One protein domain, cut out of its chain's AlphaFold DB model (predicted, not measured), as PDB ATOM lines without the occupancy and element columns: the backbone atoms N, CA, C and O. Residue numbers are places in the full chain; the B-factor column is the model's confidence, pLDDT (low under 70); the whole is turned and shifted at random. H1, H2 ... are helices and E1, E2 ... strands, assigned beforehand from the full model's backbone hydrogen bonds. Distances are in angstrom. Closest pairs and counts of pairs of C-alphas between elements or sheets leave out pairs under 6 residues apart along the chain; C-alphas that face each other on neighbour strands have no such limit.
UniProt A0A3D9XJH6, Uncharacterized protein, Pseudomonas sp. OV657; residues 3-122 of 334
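Overview. This is residues 3 to 122 of the 334 residues of an uncharacterized protein of Pseudomonas sp. OV657 (UniProt A0A3D9XJH6). Two lobes of unequal size lie along the longest axis: a larger one, where H1, H3 and H7 form a triangle next to a small sheet of short strands, with H2 at the far end, and a small loose one of H4, H5 and H6. The printed part passes between them twice, by residues 70 to 72 and 97 to 102, and residues 6 to 28 form a long loop with no named element. The 120 printed residues run E1 E2 H1 H2 H3 H4 H5 H6 E3 H7; the mixed sheet has the order E2 E1 E3. The class is mostly helix, and the whole is compact, with a radius of gyration of the C-alphas of 14.6 A and spans of 42 by 30 by 25 A.

Arrangement. Start at E1, residues 3 to 5, the inner strand. It forms a hairpin with E2, residues 29 to 32, its antiparallel neighbour; look at N 30 and O 4, 2.8 A apart. E3, residues 103 to 105, is parallel to E1, with N 3 and O 103 2.7 A apart. H1, residues 37 to 50, is the hub. H2, residues 55 to 58, only just touches it, with 3 pairs of C-alphas within 8 A, and only at the corner; the closest C-alphas are Phe 48 and Val 55, 7.0 A apart. H3, residues 61 to 69, touches residues 37 to 41 of H1, opposite ways at a steep tilt of 39 degrees, closest at C-alphas 37 and 69, 7.1 A. H4, residues 73 to 77, only just touches H6, residues 87 to 96, with 3 pairs within 8 A, closest at C-alphas 74 and 89, 6.4 A. H5, residues 81 to 84, is close to H4 but not clearly touching, with C-alphas 75 and 84 5.9 A apart. H7, residues 108 to 120, touches H1 about perpendicular at 85 degrees, closest at C-alphas 44 and 112, 5.9 A. It touches H3 at a steep tilt of 64 degrees, closest at C-alphas 61 and 119, 5.6 A. H7 is on the sheet, at a height of 9.1 A; H3 only grazes it with residues 68 to 69. Every O i to N i+4 pair is within hydrogen-bond range in H1, H3, H4, H6 and H7; H2 and H5 are too short for one, and each has its one O i to N i+3 pair within range.

Along the chain. Find C-alpha 3 at (10.435, 87.360, 61.054), where E1 begins. H1 runs 20.0 A from C-alpha 37 at (12.178, 96.964, 54.612). H3 spans 12.7 A, H6 14.3 A, and H7 18.0 A, to C-alpha 120 at (18.558, 80.252, 42.003).

Size, cuts and confidence. The C-alphas farthest apart, Gly 52 and Ala 87, are 42.5 A from each other. The printed part has no cut. The link E1 to E2 is long, with 23 residues. Residues 14 to 20 have pLDDT under 70.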
ATOM      1  N   PHE A   3      10.155  87.199  59.641       93.06
ATOM      2  CA  PHE A   3      10.435  87.360  61.054       93.06
ATOM      3  C   PHE A   3      11.938  87.237  61.272       93.06
ATOM      4  O   PHE A   3      12.572  86.315  60.760       93.06
ATOM      5  N   MET A   4      12.498  88.158  62.045       92.00
ATOM      6  CA  MET A   4      13.914  88.153  62.408       92.00
ATOM      7  C   MET A   4      14.046  88.055  63.920       92.00
ATOM      8  O   MET A   4      13.246  88.647  64.642       92.00
ATOM      9  N   HIS A   5      15.052  87.332  64.404       89.62
ATOM     10  CA  HIS A   5      15.376  87.293  65.832       89.62
ATOM     11  C   HIS A   5      15.769  88.688  66.354       89.62
ATOM     12  O   HIS A   5      16.413  89.473  65.641       89.62
ATOM     13  N   HIS A   6      15.353  89.025  67.575       87.69
ATOM     14  CA  HIS A   6      15.690  90.288  68.230       87.69
ATOM     15  C   HIS A   6      17.197  90.402  68.481       87.69
ATOM     16  O   HIS A   6      17.796  89.576  69.161       87.69
ATOM     17  N   GLY A   7      17.817  91.473  67.985       84.12
ATOM     18  CA  GLY A   7      19.256  91.693  68.120       84.12
ATOM     19  C   GLY A   7      20.073  91.196  66.929       84.12
ATOM     20  O   GLY A   7      21.243  91.567  66.821       84.12
ATOM     21  N   SER A   8      19.467  90.469  65.981       86.81
ATOM     22  CA  SER A   8      20.109  90.120  64.701       86.81
ATOM     23  C   SER A   8      20.572  91.361  63.924       86.81
ATOM     24  O   SER A   8      21.575  91.326  63.213       86.81
ATOM     25  N   GLU A   9      19.899  92.501  64.098       84.69
ATOM     26  CA  GLU A   9      20.282  93.790  63.525       84.69
ATOM     27  C   GLU A   9      21.591  94.370  64.082       84.69
ATOM     28  O   GLU A   9      22.216  95.187  63.403       84.69
ATOM     29  N   ASN A  10      22.010  93.945  65.278       83.50
ATOM     30  CA  ASN A  10      23.231  94.409  65.942       83.50
ATOM     31  C   ASN A  10      24.437  93.509  65.649       83.50
ATOM     32  O   ASN A  10      25.573  93.903  65.894       83.50
ATOM     33  N   CYS A  11      24.194  92.316  65.104       79.44
ATOM     34  CA  CYS A  11      25.207  91.291  64.882       79.44
ATOM     35  C   CYS A  11      25.123  90.735  63.456       79.44
ATOM     36  O   CYS A  11      25.111  89.527  63.260       79.44
ATOM     37  N   ILE A  12      25.051  91.624  62.462       80.38
ATOM     38  CA  ILE A  12      24.834  91.263  61.049       80.38
ATOM     39  C   ILE A  12      25.859  90.229  60.568       80.38
ATOM     40  O   ILE A  12      25.488  89.284  59.884       80.38
ATOM     41  N   GLU A  13      27.130  90.420  60.927       72.88
ATOM     42  CA  GLU A  13      28.271  89.623  60.453       72.88
ATOM     43  C   GLU A  13      28.434  88.289  61.185       72.88
ATOM     44  O   GLU A  13      29.152  87.406  60.720       72.88
ATOM     45  N   PHE A  14      27.782  88.136  62.337       64.75
ATOM     46  CA  PHE A  14      27.846  86.916  63.116       64.75
ATOM     47  C   PHE A  14      26.607  86.083  62.820       64.75
ATOM     48  O   PHE A  14      25.479  86.580  62.852       64.75
ATOM     49  N   ALA A  15      26.799  84.780  62.634       57.88
ATOM     50  CA  ALA A  15      25.742  83.832  62.926       57.88
ATOM     51  C   ALA A  15      25.482  83.912  64.437       57.88
ATOM     52  O   ALA A  15      26.020  83.131  65.221       57.88
ATOM     53  N   VAL A  16      24.705  84.901  64.888       52.91
ATOM     54  CA  VAL A  16      24.065  84.821  66.199       52.91
ATOM     55  C   VAL A  16      22.992  83.766  66.044       52.91
ATOM     56  O   VAL A  16      21.825  84.037  65.781       52.91
ATOM     57  N   TYR A  17      23.436  82.521  66.114       53.50
ATOM     58  CA  TYR A  17      22.554  81.404  66.302       53.50
ATOM     59  C   TYR A  17      22.161  81.452  67.772       53.50
ATOM     60  O   TYR A  17      22.885  80.970  68.641       53.50
ATOM     61  N   SER A  18      21.025  82.084  68.065       57.03
ATOM     62  CA  SER A  18      20.401  81.960  69.385       57.03
ATOM     63  C   SER A  18      20.115  80.488  69.713       57.03
ATOM     64  O   SER A  18      19.988  80.121  70.877       57.03
ATOM     65  N   GLY A  19      20.010  79.635  68.683       59.62
ATOM     66  CA  GLY A  19      19.531  78.260  68.784       59.62
ATOM     67  C   GLY A  19      18.074  78.164  69.204       59.62
ATOM     68  O   GLY A  19      17.563  77.065  69.416       59.62
ATOM     69  N   GLU A  20      17.394  79.303  69.298       66.12
ATOM     70  CA  GLU A  20      16.022  79.386  69.748       66.12
ATOM     71  C   GLU A  20      15.102  79.034  68.589       66.12
ATOM     72  O   GLU A  20      14.927  79.796  67.643       66.12
ATOM     73  N   ASN A  21      14.461  77.872  68.670       72.88
ATOM     74  CA  ASN A  21      13.343  77.555  67.793       72.88
ATOM     75  C   ASN A  21      12.187  78.541  68.085       72.88
ATOM     76  O   ASN A  21      11.833  78.683  69.257       72.88
ATOM     77  N   PRO A  22      11.566  79.198  67.081       74.00
ATOM     78  CA  PRO A  22      10.434  80.095  67.294       74.00
ATOM     79  C   PRO A  22       9.285  79.455  68.057       74.00
ATOM     80  O   PRO A  22       8.572  80.159  68.760       74.00
ATOM     81  N   LYS A  23       9.082  78.140  67.924       75.00
ATOM     82  CA  LYS A  23       8.028  77.424  68.636       75.00
ATOM     83  C   LYS A  23       8.301  77.466  70.142       75.00
ATOM     84  O   LYS A  23       9.197  76.779  70.628       75.00
ATOM     85  N   GLY A  24       7.483  78.219  70.874       75.75
ATOM     86  CA  GLY A  24       7.658  78.469  72.308       75.75
ATOM     87  C   GLY A  24       8.587  79.641  72.641       75.75
ATOM     88  O   GLY A  24       8.717  79.974  73.816       75.75
ATOM     89  N   ASN A  25       9.189  80.281  71.633       80.12
ATOM     90  CA  ASN A  25      10.019  81.481  71.764       80.12
ATOM     91  C   ASN A  25       9.555  82.577  70.796       80.12
ATOM     92  O   ASN A  25      10.359  83.359  70.296       80.12
ATOM     93  N   GLU A  26       8.259  82.655  70.492       80.88
ATOM     94  CA  GLU A  26       7.732  83.571  69.478       80.88
ATOM     95  C   GLU A  26       8.046  85.041  69.808       80.88
ATOM     96  O   GLU A  26       8.237  85.846  68.902       80.88
ATOM     97  N   ALA A  27       8.158  85.375  71.097       84.31
ATOM     98  CA  ALA A  27       8.533  86.703  71.580       84.31
ATOM     99  C   ALA A  27      10.004  87.078  71.314       84.31
ATOM    100  O   ALA A  27      10.353  88.246  71.443       84.31
ATOM    101  N   ALA A  28      10.860  86.117  70.951       86.19
ATOM    102  CA  ALA A  28      12.241  86.372  70.547       86.19
ATOM    103  C   ALA A  28      12.348  86.875  69.096       86.19
ATOM    104  O   ALA A  28      13.431  87.254  68.655       86.19
ATOM    105  N   TYR A  29      11.237  86.903  68.354       89.31
ATOM    106  CA  TYR A  29      11.201  87.261  66.944       89.31
ATOM    107  C   TYR A  29      10.293  88.463  66.682       89.31
ATOM    108  O   TYR A  29       9.149  88.519  67.129       89.31
ATOM    109  N   GLN A  30      10.775  89.384  65.849       90.00
ATOM    110  CA  GLN A  30      10.006  90.517  65.343       90.00
ATOM    111  C   GLN A  30       9.514  90.261  63.921       90.00
ATOM    112  O   GLN A  30      10.293  89.868  63.051       90.00
ATOM    113  N   LEU A  31       8.233  90.543  63.667       92.62
ATOM    114  CA  LEU A  31       7.698  90.648  62.311       92.62
ATOM    115  C   LEU A  31       8.309  91.878  61.627       92.62
ATOM    116  O   LEU A  31       8.206  92.994  62.133       92.62
ATOM    117  N   ILE A  32       8.913  91.674  60.463       93.62
ATOM    118  CA  ILE A  32       9.393  92.744  59.594       93.62
ATOM    119  C   ILE A  32       8.239  93.186  58.702       93.62
ATOM    120  O   ILE A  32       7.708  92.391  57.927       93.62
ATOM    121  N   ASP A  33       7.885  94.464  58.789       88.00
ATOM    122  CA  ASP A  33       6.926  95.102  57.894       88.00
ATOM    123  C   ASP A  33       7.609  96.105  56.947       88.00
ATOM    124  O   ASP A  33       8.829  96.312  56.970       88.00
ATOM    125  N   SER A  34       6.804  96.745  56.099       85.81
ATOM    126  CA  SER A  34       7.269  97.708  55.099       85.81
ATOM    127  C   SER A  34       8.031  98.899  55.691       85.81
ATOM    128  O   SER A  34       8.828  99.515  54.988       85.81
ATOM    129  N   SER A  35       7.825  99.244  56.968       88.25
ATOM    130  CA  SER A  35       8.545 100.352  57.609       88.25
ATOM    131  C   SER A  35      10.025 100.032  57.857       88.25
ATOM    132  O   SER A  35      10.854 100.942  57.878       88.25
ATOM    133  N   ASN A  36      10.381  98.748  57.982       90.00
ATOM    134  CA  ASN A  36      11.755  98.290  58.228       90.00
ATOM    135  C   ASN A  36      12.409  97.652  56.983       90.00
ATOM    136  O   ASN A  36      13.575  97.253  57.022       90.00
ATOM    137  N   GLU A  37      11.700  97.591  55.852       92.31
ATOM    138  CA  GLU A  37      12.178  96.964  54.612       92.31
ATOM    139  C   GLU A  37      13.542  97.506  54.167       92.31
ATOM    140  O   GLU A  37      14.472  96.736  53.926       92.31
ATOM    141  N   ALA A  38      13.705  98.831  54.114       92.88
ATOM    142  CA  ALA A  38      14.955  99.452  53.673       92.88
ATOM    143  C   ALA A  38      16.150  99.078  54.569       92.88
ATOM    144  O   ALA A  38      17.275  98.924  54.085       92.88
ATOM    145  N   GLY A  39      15.909  98.916  55.874       93.19
ATOM    146  CA  GLY A  39      16.920  98.486  56.834       93.19
ATOM    147  C   GLY A  39      17.322  97.031  56.612       93.19
ATOM    148  O   GLY A  39      18.512  96.730  56.508       93.19
ATOM    149  N   VAL A  40      16.340  96.134  56.492       94.12
ATOM    150  CA  VAL A  40      16.577  94.703  56.242       94.12
ATOM    151  C   VAL A  40      17.274  94.491  54.904       94.12
ATOM    152  O   VAL A  40      18.273  93.779  54.846       94.12
ATOM    153  N   ARG A  41      16.834  95.185  53.850       94.75
ATOM    154  CA  ARG A  41      17.467  95.144  52.529       94.75
ATOM    155  C   ARG A  41      18.940  95.541  52.587       94.75
ATOM    156  O   ARG A  41      19.784  94.850  52.022       94.75
ATOM    157  N   ARG A  42      19.263  96.633  53.288       93.25
ATOM    158  CA  ARG A  42      20.650  97.095  53.459       93.25
ATOM    159  C   ARG A  42      21.507  96.056  54.182       93.25
ATOM    160  O   ARG A  42      22.643  95.836  53.786       93.25
ATOM    161  N   ARG A  43      20.977  95.415  55.223       93.88
ATOM    162  CA  ARG A  43      21.703  94.396  55.996       93.88
ATOM    163  C   ARG A  43      21.887  93.091  55.211       93.88
ATOM    164  O   ARG A  43      22.991  92.559  55.196       93.88
ATOM    165  N   ALA A  44      20.871  92.651  54.469       93.81
ATOM    166  CA  ALA A  44      20.991  91.527  53.538       93.81
ATOM    167  C   ALA A  44      22.028  91.808  52.434       93.81
ATOM    168  O   ALA A  44      22.856  90.955  52.140       93.81
ATOM    169  N   GLN A  45      22.053  93.028  51.883       93.44
ATOM    170  CA  GLN A  45      23.072  93.457  50.917       93.44
ATOM    171  C   GLN A  45      24.498  93.342  51.465       93.44
ATOM    172  O   GLN A  45      25.392  92.888  50.752       93.44
ATOM    173  N   LEU A  46      24.721  93.783  52.707       92.25
ATOM    174  CA  LEU A  46      26.027  93.656  53.351       92.25
ATOM    175  C   LEU A  46      26.436  92.185  53.444       92.25
ATOM    176  O   LEU A  46      27.557  91.849  53.073       92.25
ATOM    177  N   MET A  47      25.507  91.312  53.839       93.06
ATOM    178  CA  MET A  47      25.776  89.879  53.919       93.06
ATOM    179  C   MET A  47      26.070  89.255  52.549       93.06
ATOM    180  O   MET A  47      27.033  88.508  52.418       93.06
ATOM    181  N   PHE A  48      25.322  89.612  51.501       93.75
ATOM    182  CA  PHE A  48      25.631  89.164  50.140       93.75
ATOM    183  C   PHE A  48      27.057  89.537  49.728       93.75
ATOM    184  O   PHE A  48      27.786  88.685  49.229       93.75
ATOM    185  N   ASN A  49      27.491  90.770  50.006       91.25
ATOM    186  CA  ASN A  49      28.857  91.200  49.707       91.25
ATOM    187  C   ASN A  49      29.902  90.371  50.474       91.25
ATOM    188  O   ASN A  49      30.923  90.003  49.898       91.25
ATOM    189  N   MET A  50      29.652  90.062  51.751       91.50
ATOM    190  CA  MET A  50      30.551  89.242  52.577       91.50
ATOM    191  C   MET A  50      30.636  87.790  52.098       91.50
ATOM    192  O   MET A  50      31.709  87.196  52.135       91.50
ATOM    193  N   LEU A  51      29.522  87.234  51.619       90.44
ATOM    194  CA  LEU A  51      29.447  85.886  51.050       90.44
ATOM    195  C   LEU A  51      29.954  85.816  49.599       90.44
ATOM    196  O   LEU A  51      29.964  84.739  49.008       90.44
ATOM    197  N   GLY A  52      30.358  86.944  49.004       92.94
ATOM    198  CA  GLY A  52      30.792  87.005  47.607       92.94
ATOM    199  C   GLY A  52      29.655  86.824  46.594       92.94
ATOM    200  O   GLY A  52      29.910  86.469  45.446       92.94
ATOM    201  N   ILE A  53      28.404  87.063  46.996       92.62
ATOM    202  CA  ILE A  53      27.226  87.002  46.126       92.62
ATOM    203  C   ILE A  53      27.073  88.347  45.409       92.62
ATOM    204  O   ILE A  53      26.771  89.377  46.018       92.62
ATOM    205  N   GLU A  54      27.264  88.348  44.090       91.75
ATOM    206  CA  GLU A  54      27.190  89.566  43.283       91.75
ATOM    207  C   GLU A  54      25.737  90.033  43.104       91.75
ATOM    208  O   GLU A  54      24.990  89.515  42.274       91.75
ATOM    209  N   VAL A  55      25.315  91.053  43.849       87.88
ATOM    210  CA  VAL A  55      23.914  91.500  43.806       87.88
ATOM    211  C   VAL A  55      23.484  92.060  42.454       87.88
ATOM    212  O   VAL A  55      22.330  91.878  42.078       87.88
ATOM    213  N   THR A  56      24.365  92.718  41.703       87.94
ATOM    214  CA  THR A  56      24.035  93.226  40.360       87.94
ATOM    215  C   THR A  56      23.578  92.112  39.426       87.94
ATOM    216  O   THR A  56      22.604  92.294  38.698       87.94
ATOM    217  N   ALA A  57      24.204  90.939  39.517       85.19
ATOM    218  CA  ALA A  57      23.812  89.753  38.765       85.19
ATOM    219  C   ALA A  57      22.525  89.086  39.301       85.19
ATOM    220  O   ALA A  57      21.855  88.372  38.561       85.19
ATOM    221  N   HIS A  58      22.140  89.350  40.556       89.75
ATOM    222  CA  HIS A  58      21.065  88.642  41.266       89.75
ATOM    223  C   HIS A  58      20.019  89.594  41.883       89.75
ATOM    224  O   HIS A  58      19.405  89.295  42.907       89.75
ATOM    225  N   ALA A  59      19.781  90.758  41.268       89.75
ATOM    226  CA  ALA A  59      18.945  91.818  41.847       89.75
ATOM    227  C   ALA A  59      17.508  91.366  42.181       89.75
ATOM    228  O   ALA A  59      16.910  91.856  43.140       89.75
ATOM    229  N   GLY A  60      16.985  90.376  41.446       89.94
ATOM    230  CA  GLY A  60      15.663  89.787  41.672       89.94
ATOM    231  C   GLY A  60      15.516  88.981  42.972       89.94
ATOM    232  O   GLY A  60      14.424  88.476  43.237       89.94
ATOM    233  N   MET A  61      16.574  88.832  43.784       93.50
ATOM    234  CA  MET A  61      16.470  88.362  45.176       93.50
ATOM    235  C   MET A  61      15.661  89.336  46.040       93.50
ATOM    236  O   MET A  61      14.941  88.918  46.943       93.50
ATOM    237  N   PHE A  62      15.735  90.641  45.762       94.06
ATOM    238  CA  PHE A  62      14.999  91.625  46.555       94.06
ATOM    239  C   PHE A  62      13.500  91.633  46.269       94.06
ATOM    240  O   PHE A  62      12.737  91.995  47.158       94.06
ATOM    241  N   ASP A  63      13.067  91.152  45.103       93.38
ATOM    242  CA  ASP A  63      11.644  90.925  44.843       93.38
ATOM    243  C   ASP A  63      11.096  89.817  45.754       93.38
ATOM    244  O   ASP A  63       9.985  89.922  46.268       93.38
ATOM    245  N   ILE A  64      11.901  88.778  46.013       94.06
ATOM    246  CA  ILE A  64      11.560  87.692  46.945       94.06
ATOM    247  C   ILE A  64      11.476  88.248  48.368       94.06
ATOM    248  O   ILE A  64      10.473  88.040  49.048       94.06
ATOM    249  N   LEU A  65      12.482  89.023  48.793       95.25
ATOM    250  CA  LEU A  65      12.469  89.688  50.098       95.25
ATOM    251  C   LEU A  65      11.231  90.582  50.263       95.25
ATOM    252  O   LEU A  65      10.575  90.529  51.301       95.25
ATOM    253  N   ALA A  66      10.889  91.370  49.242       93.19
ATOM    254  CA  ALA A  66       9.715  92.231  49.262       93.19
ATOM    255  C   ALA A  66       8.428  91.409  49.428       93.19
ATOM    256  O   ALA A  66       7.602  91.740  50.275       93.19
ATOM    257  N   GLN A  67       8.277  90.291  48.704       91.88
ATOM    258  CA  GLN A  67       7.141  89.380  48.899       91.88
ATOM    259  C   GLN A  67       7.113  88.784  50.308       91.88
ATOM    260  O   GLN A  67       6.052  88.713  50.930       91.88
ATOM    261  N   TRP A  68       8.269  88.409  50.855       94.00
ATOM    262  CA  TRP A  68       8.362  87.907  52.218       94.00
ATOM    263  C   TRP A  68       8.020  88.966  53.261       94.00
ATOM    264  O   TRP A  68       7.461  88.605  54.282       94.00
ATOM    265  N   ILE A  69       8.246  90.254  53.039       94.75
ATOM    266  CA  ILE A  69       7.883  91.297  54.015       94.75
ATOM    267  C   ILE A  69       6.371  91.583  54.035       94.75
ATOM    268  O   ILE A  69       5.831  92.049  55.041       94.75
ATOM    269  N   ARG A  70       5.642  91.250  52.964       93.00
ATOM    270  CA  ARG A  70       4.195  91.492  52.901       93.00
ATOM    271  C   ARG A  70       3.447  90.744  54.010       93.00
ATOM    272  O   ARG A  70       3.650  89.549  54.248       93.00
ATOM    273  N   CYS A  71       2.550  91.476  54.663       92.88
ATOM    274  CA  CYS A  71       1.652  91.015  55.716       92.88
ATOM    275  C   CYS A  71       0.353  91.832  55.687       92.88
ATOM    276  O   CYS A  71       0.327  92.958  55.187       92.88
ATOM    277  N   THR A  72      -0.727  91.268  56.225       93.50
ATOM    278  CA  THR A  72      -1.981  91.996  56.472       93.50
ATOM    279  C   THR A  72      -2.002  92.570  57.891       93.50
ATOM    280  O   THR A  72      -1.247  92.125  58.756       93.50
ATOM    281  N   ASP A  73      -2.898  93.519  58.178       93.19
ATOM    282  CA  ASP A  73      -3.087  93.994  59.560       93.19
ATOM    283  C   ASP A  73      -3.569  92.877  60.494       93.19
ATOM    284  O   ASP A  73      -3.204  92.853  61.669       93.19
ATOM    285  N   TYR A  74      -4.306  91.896  59.958       93.00
ATOM    286  CA  TYR A  74      -4.646  90.682  60.691       93.00
ATOM    287  C   TYR A  74      -3.385  89.931  61.135       93.00
ATOM    288  O   TYR A  74      -3.236  89.630  62.318       93.00
ATOM    289  N   ASP A  75      -2.447  89.679  60.215       91.50
ATOM    290  CA  ASP A  75      -1.211  88.943  60.510       91.50
ATOM    291  C   ASP A  75      -0.340  89.647  61.567       91.50
ATOM    292  O   ASP A  75       0.282  88.962  62.386       91.50
ATOM    293  N   LYS A  76      -0.321  90.992  61.571       90.06
ATOM    294  CA  LYS A  76       0.423  91.816  62.545       90.06
ATOM    295  C   LYS A  76      -0.111  91.675  63.971       90.06
ATOM    296  O   LYS A  76       0.666  91.707  64.919       90.06
ATOM    297  N   LEU A  77      -1.430  91.542  64.127       90.19
ATOM    298  CA  LEU A  77      -2.086  91.468  65.437       90.19
ATOM    299  C   LEU A  77      -2.016  90.073  66.066       90.19
ATOM    300  O   LEU A  77      -2.151  89.934  67.283       90.19
ATOM    301  N   GLN A  78      -1.820  89.030  65.262       88.19
ATOM    302  CA  GLN A  78      -1.672  87.679  65.787       88.19
ATOM    303  C   GLN A  78      -0.235  87.454  66.238       88.19
ATOM    304  O   GLN A  78       0.679  87.601  65.437       88.19
ATOM    305  N   ALA A  79      -0.026  87.036  67.486       76.31
ATOM    306  CA  ALA A  79       1.272  86.525  67.943       76.31
ATOM    307  C   ALA A  79       1.462  85.040  67.564       76.31
ATOM    308  O   ALA A  79       2.540  84.629  67.140       76.31
ATOM    309  N   ASP A  80       0.382  84.260  67.647       79.62
ATOM    310  CA  ASP A  80       0.350  82.813  67.408       79.62
ATOM    311  C   ASP A  80       0.209  82.484  65.910       79.62
ATOM    312  O   ASP A  80      -0.700  82.967  65.227       79.62
ATOM    313  N   ILE A  81       1.098  81.634  65.392       78.56
ATOM    314  CA  ILE A  81       1.099  81.197  63.989       78.56
ATOM    315  C   ILE A  81      -0.161  80.414  63.596       78.56
ATOM    316  O   ILE A  81      -0.668  80.604  62.493       78.56
ATOM    317  N   TYR A  82      -0.735  79.609  64.490       80.12
ATOM    318  CA  TYR A  82      -1.960  78.858  64.209       80.12
ATOM    319  C   TYR A  82      -3.175  79.779  64.108       80.12
ATOM    320  O   TYR A  82      -4.065  79.531  63.298       80.12
ATOM    321  N   LYS A  83      -3.193  80.895  64.848       83.75
ATOM    322  CA  LYS A  83      -4.223  81.931  64.658       83.75
ATOM    323  C   LYS A  83      -4.091  82.612  63.296       83.75
ATOM    324  O   LYS A  83      -5.104  82.895  62.662       83.75
ATOM    325  N   ARG A  84      -2.864  82.793  62.787       85.50
ATOM    326  CA  ARG A  84      -2.625  83.280  61.410       85.50
ATOM    327  C   ARG A  84      -3.102  82.296  60.336       85.50
ATOM    328  O   ARG A  84      -3.352  82.719  59.209       85.50
ATOM    329  N   MET A  85      -3.236  81.009  60.651       85.94
ATOM    330  CA  MET A  85      -3.738  79.962  59.745       85.94
ATOM    331  C   MET A  85      -5.276  79.864  59.721       85.94
ATOM    332  O   MET A  85      -5.819  78.957  59.096       85.94
ATOM    333  N   SER A  86      -5.993  80.766  60.401       87.69
ATOM    334  CA  SER A  86      -7.459  80.764  60.447       87.69
ATOM    335  C   SER A  86      -8.092  81.130  59.100       87.69
ATOM    336  O   SER A  86      -7.491  81.848  58.301       87.69
ATOM    337  N   ALA A  87      -9.348  80.719  58.881       87.25
ATOM    338  CA  ALA A  87     -10.117  81.080  57.686       87.25
ATOM    339  C   ALA A  87     -10.193  82.603  57.452       87.25
ATOM    340  O   ALA A  87     -10.115  83.058  56.314       87.25
ATOM    341  N   GLU A  88     -10.275  83.396  58.526       90.25
ATOM    342  CA  GLU A  88     -10.235  84.858  58.449       90.25
ATOM    343  C   GLU A  88      -8.885  85.354  57.910       90.25
ATOM    344  O   GLU A  88      -8.844  86.145  56.968       90.25
ATOM    345  N   GLY A  89      -7.771  84.841  58.446       90.75
ATOM    346  CA  GLY A  89      -6.431  85.172  57.960       90.75
ATOM    347  C   GLY A  89      -6.223  84.768  56.498       90.75
ATOM    348  O   GLY A  89      -5.647  85.529  55.719       90.75
ATOM    349  N   MET A  90      -6.751  83.608  56.098       91.50
ATOM    350  CA  MET A  90      -6.731  83.157  54.704       91.50
ATOM    351  C   MET A  90      -7.447  84.132  53.772       91.50
ATOM    352  O   MET A  90      -6.893  84.508  52.737       91.50
ATOM    353  N   GLN A  91      -8.655  84.560  54.150       91.25
ATOM    354  CA  GLN A  91      -9.448  85.500  53.366       91.25
ATOM    355  C   GLN A  91      -8.725  86.844  53.223       91.25
ATOM    356  O   GLN A  91      -8.600  87.363  52.115       91.25
ATOM    357  N   LYS A  92      -8.172  87.383  54.317       94.12
ATOM    358  CA  LYS A  92      -7.424  88.651  54.287       94.12
ATOM    359  C   LYS A  92      -6.204  88.587  53.375       94.12
ATOM    360  O   LYS A  92      -5.942  89.520  52.618       94.12
ATOM    361  N   ARG A  93      -5.470  87.475  53.407       94.31
ATOM    362  CA  ARG A  93      -4.335  87.249  52.505       94.31
ATOM    363  C   ARG A  93      -4.762  87.116  51.047       94.31
ATOM    364  O   ARG A  93      -4.067  87.630  50.177       94.31
ATOM    365  N   GLN A  94      -5.908  86.492  50.778       93.12
ATOM    366  CA  GLN A  94      -6.472  86.411  49.432       93.12
ATOM    367  C   GLN A  94      -6.852  87.791  48.882       93.12
ATOM    368  O   GLN A  94      -6.443  88.120  47.771       93.12
ATOM    369  N   GLU A  95      -7.545  88.616  49.672       94.38
ATOM    370  CA  GLU A  95      -7.891  90.007  49.324       94.38
ATOM    371  C   GLU A  95      -6.639  90.844  49.005       94.38
ATOM    372  O   GLU A  95      -6.659  91.693  48.115       94.38
ATOM    373  N   ALA A  96      -5.532  90.576  49.700       93.00
ATOM    374  CA  ALA A  96      -4.266  91.275  49.517       93.00
ATOM    375  C   ALA A  96      -3.333  90.645  48.464       93.00
ATOM    376  O   ALA A  96      -2.295  91.230  48.166       93.00
ATOM    377  N   GLY A  97      -3.630  89.461  47.917       92.81
ATOM    378  CA  GLY A  97      -2.712  88.725  47.036       92.81
ATOM    379  C   GLY A  97      -1.388  88.355  47.720       92.81
ATOM    380  O   GLY A  97      -0.315  88.599  47.162       92.81
ATOM    381  N   ILE A  98      -1.454  87.860  48.958       92.19
ATOM    382  CA  ILE A  98      -0.308  87.482  49.799       92.19
ATOM    383  C   ILE A  98      -0.311  85.970  50.029       92.19
ATOM    384  O   ILE A  98      -1.328  85.390  50.395       92.19
ATOM    385  N   ASN A  99       0.854  85.341  49.908       91.62
ATOM    386  CA  ASN A  99       1.042  83.941  50.275       91.62
ATOM    387  C   ASN A  99       1.243  83.772  51.792       91.62
ATOM    388  O   ASN A  99       1.855  84.610  52.459       91.62
ATOM    389  N   ALA A 100       0.773  82.654  52.346       89.69
ATOM    390  CA  ALA A 100       0.953  82.244  53.740       89.69
ATOM    391  C   ALA A 100       2.365  81.690  53.990       89.69
ATOM    392  O   ALA A 100       2.565  80.557  54.421       89.69
ATOM    393  N   GLU A 101       3.369  82.498  53.679       90.44
ATOM    394  CA  GLU A 101       4.773  82.146  53.801       90.44
ATOM    395  C   GLU A 101       5.363  82.816  55.038       90.44
ATOM    396  O   GLU A 101       5.620  84.018  55.018       90.44
ATOM    397  N   TRP A 102       5.549  82.077  56.133       90.44
ATOM    398  CA  TRP A 102       6.182  82.619  57.339       90.44
ATOM    399  C   TRP A 102       7.658  82.219  57.393       90.44
ATOM    400  O   TRP A 102       7.973  81.060  57.646       90.44
ATOM    401  N   ARG A 103       8.567  83.160  57.160       92.69
ATOM    402  CA  ARG A 103      10.016  82.936  57.165       92.69
ATOM    403  C   ARG A 103      10.620  83.480  58.449       92.69
ATOM    404  O   ARG A 103      10.492  84.671  58.696       92.69
ATOM    405  N   TYR A 104      11.234  82.627  59.257       91.56
ATOM    406  CA  TYR A 104      11.888  82.990  60.513       91.56
ATOM    407  C   TYR A 104      13.382  82.749  60.390       91.56
ATOM    408  O   TYR A 104      13.788  81.608  60.191       91.56
ATOM    409  N   TYR A 105      14.185  83.795  60.550       91.12
ATOM    410  CA  TYR A 105      15.639  83.667  60.512       91.12
ATOM    411  C   TYR A 105      16.272  84.187  61.794       91.12
ATOM    412  O   TYR A 105      15.884  85.232  62.330       91.12
ATOM    413  N   ASN A 106      17.269  83.444  62.269       86.62
ATOM    414  CA  ASN A 106      18.049  83.805  63.447       86.62
ATOM    415  C   ASN A 106      19.022  84.946  63.147       86.62
ATOM    416  O   ASN A 106      19.275  85.799  63.991       86.62
ATOM    417  N   ASN A 107      19.561  84.976  61.930       88.31
ATOM    418  CA  ASN A 107      20.613  85.902  61.545       88.31
ATOM    419  C   ASN A 107      20.512  86.269  60.048       88.31
ATOM    420  O   ASN A 107      19.682  85.741  59.304       88.31
ATOM    421  N   TYR A 108      21.347  87.214  59.609       91.81
ATOM    422  CA  TYR A 108      21.361  87.671  58.216       91.81
ATOM    423  C   TYR A 108      22.079  86.714  57.255       91.81
ATOM    424  O   TYR A 108      21.837  86.820  56.053       91.81
ATOM    425  N   VAL A 109      22.910  85.790  57.754       90.19
ATOM    426  CA  VAL A 109      23.536  84.726  56.951       90.19
ATOM    427  C   VAL A 109      22.450  83.785  56.433       90.19
ATOM    428  O   VAL A 109      22.318  83.647  55.220       90.19
ATOM    429  N   ASP A 110      21.606  83.245  57.317       90.31
ATOM    430  CA  ASP A 110      20.507  82.339  56.949       90.31
ATOM    431  C   ASP A 110      19.545  83.021  55.969       90.31
ATOM    432  O   ASP A 110      19.183  82.452  54.941       90.31
ATOM    433  N   LEU A 111      19.172  84.279  56.245       93.75
ATOM    434  CA  LEU A 111      18.316  85.058  55.349       93.75
ATOM    435  C   LEU A 111      18.951  85.214  53.958       93.75
ATOM    436  O   LEU A 111      18.256  85.076  52.953       93.75
ATOM    437  N   ALA A 112      20.250  85.520  53.884       93.25
ATOM    438  CA  ALA A 112      20.951  85.680  52.615       93.25
ATOM    439  C   ALA A 112      21.035  84.353  51.844       93.25
ATOM    440  O   ALA A 112      20.720  84.326  50.654       93.25
ATOM    441  N   LEU A 113      21.394  83.254  52.515       92.19
ATOM    442  CA  LEU A 113      21.442  81.918  51.912       92.19
ATOM    443  C   LEU A 113      20.070  81.490  51.389       92.19
ATOM    444  O   LEU A 113      19.965  81.048  50.244       92.19
ATOM    445  N   ALA A 114      19.014  81.713  52.172       94.50
ATOM    446  CA  ALA A 114      17.653  81.413  51.761       94.50
ATOM    447  C   ALA A 114      17.229  82.248  50.545       94.50
ATOM    448  O   ALA A 114      16.781  81.688  49.550       94.50
ATOM    449  N   LEU A 115      17.411  83.576  50.576       95.75
ATOM    450  CA  LEU A 115      17.057  84.460  49.454       95.75
ATOM    451  C   LEU A 115      17.799  84.094  48.167       95.75
ATOM    452  O   LEU A 115      17.201  84.089  47.087       95.75
ATOM    453  N   PHE A 116      19.092  83.795  48.279       95.31
ATOM    454  CA  PHE A 116      19.903  83.388  47.141       95.31
ATOM    455  C   PHE A 116      19.456  82.029  46.603       95.31
ATOM    456  O   PHE A 116      19.232  81.891  45.403       95.31
ATOM    457  N   GLY A 117      19.227  81.059  47.488       95.12
ATOM    458  CA  GLY A 117      18.711  79.742  47.135       95.12
ATOM    459  C   GLY A 117      17.351  79.797  46.434       95.12
ATOM    460  O   GLY A 117      17.176  79.172  45.390       95.12
ATOM    461  N   GLU A 118      16.404  80.586  46.951       94.88
ATOM    462  CA  GLU A 118      15.104  80.797  46.302       94.88
ATOM    463  C   GLU A 118      15.265  81.416  44.910       94.88
ATOM    464  O   GLU A 118      14.634  80.966  43.952       94.88
ATOM    465  N   TYR A 119      16.134  82.423  44.774       95.62
ATOM    466  CA  TYR A 119      16.402  83.056  43.486       95.62
ATOM    467  C   TYR A 119      16.972  82.069  42.469       95.62
ATOM    468  O   TYR A 119      16.472  82.013  41.344       95.62
ATOM    469  N   LEU A 120      17.968  81.274  42.866       95.44
ATOM    470  CA  LEU A 120      18.558  80.252  42.003       95.44
ATOM    471  C   LEU A 120      17.540  79.180  41.608       95.44
ATOM    472  O   LEU A 120      17.619  78.652  40.505       95.44
ATOM    473  N   SER A 121      16.560  78.895  42.468       96.38
ATOM    474  CA  SER A 121      15.544  77.881  42.194       96.38
ATOM    475  C   SER A 121      14.412  78.325  41.261       96.38
ATOM    476  O   SER A 121      13.598  77.490  40.872       96.38
ATOM    477  N   LYS A 122      14.341  79.607  40.867       93.88
ATOM    478  CA  LYS A 122      13.263  80.130  40.004       93.88
ATOM    479  C   LYS A 122      13.065  79.338  38.698       93.88
ATOM    480  O   LYS A 122      11.923  78.976  38.434       93.88
TER     481      LYS A 122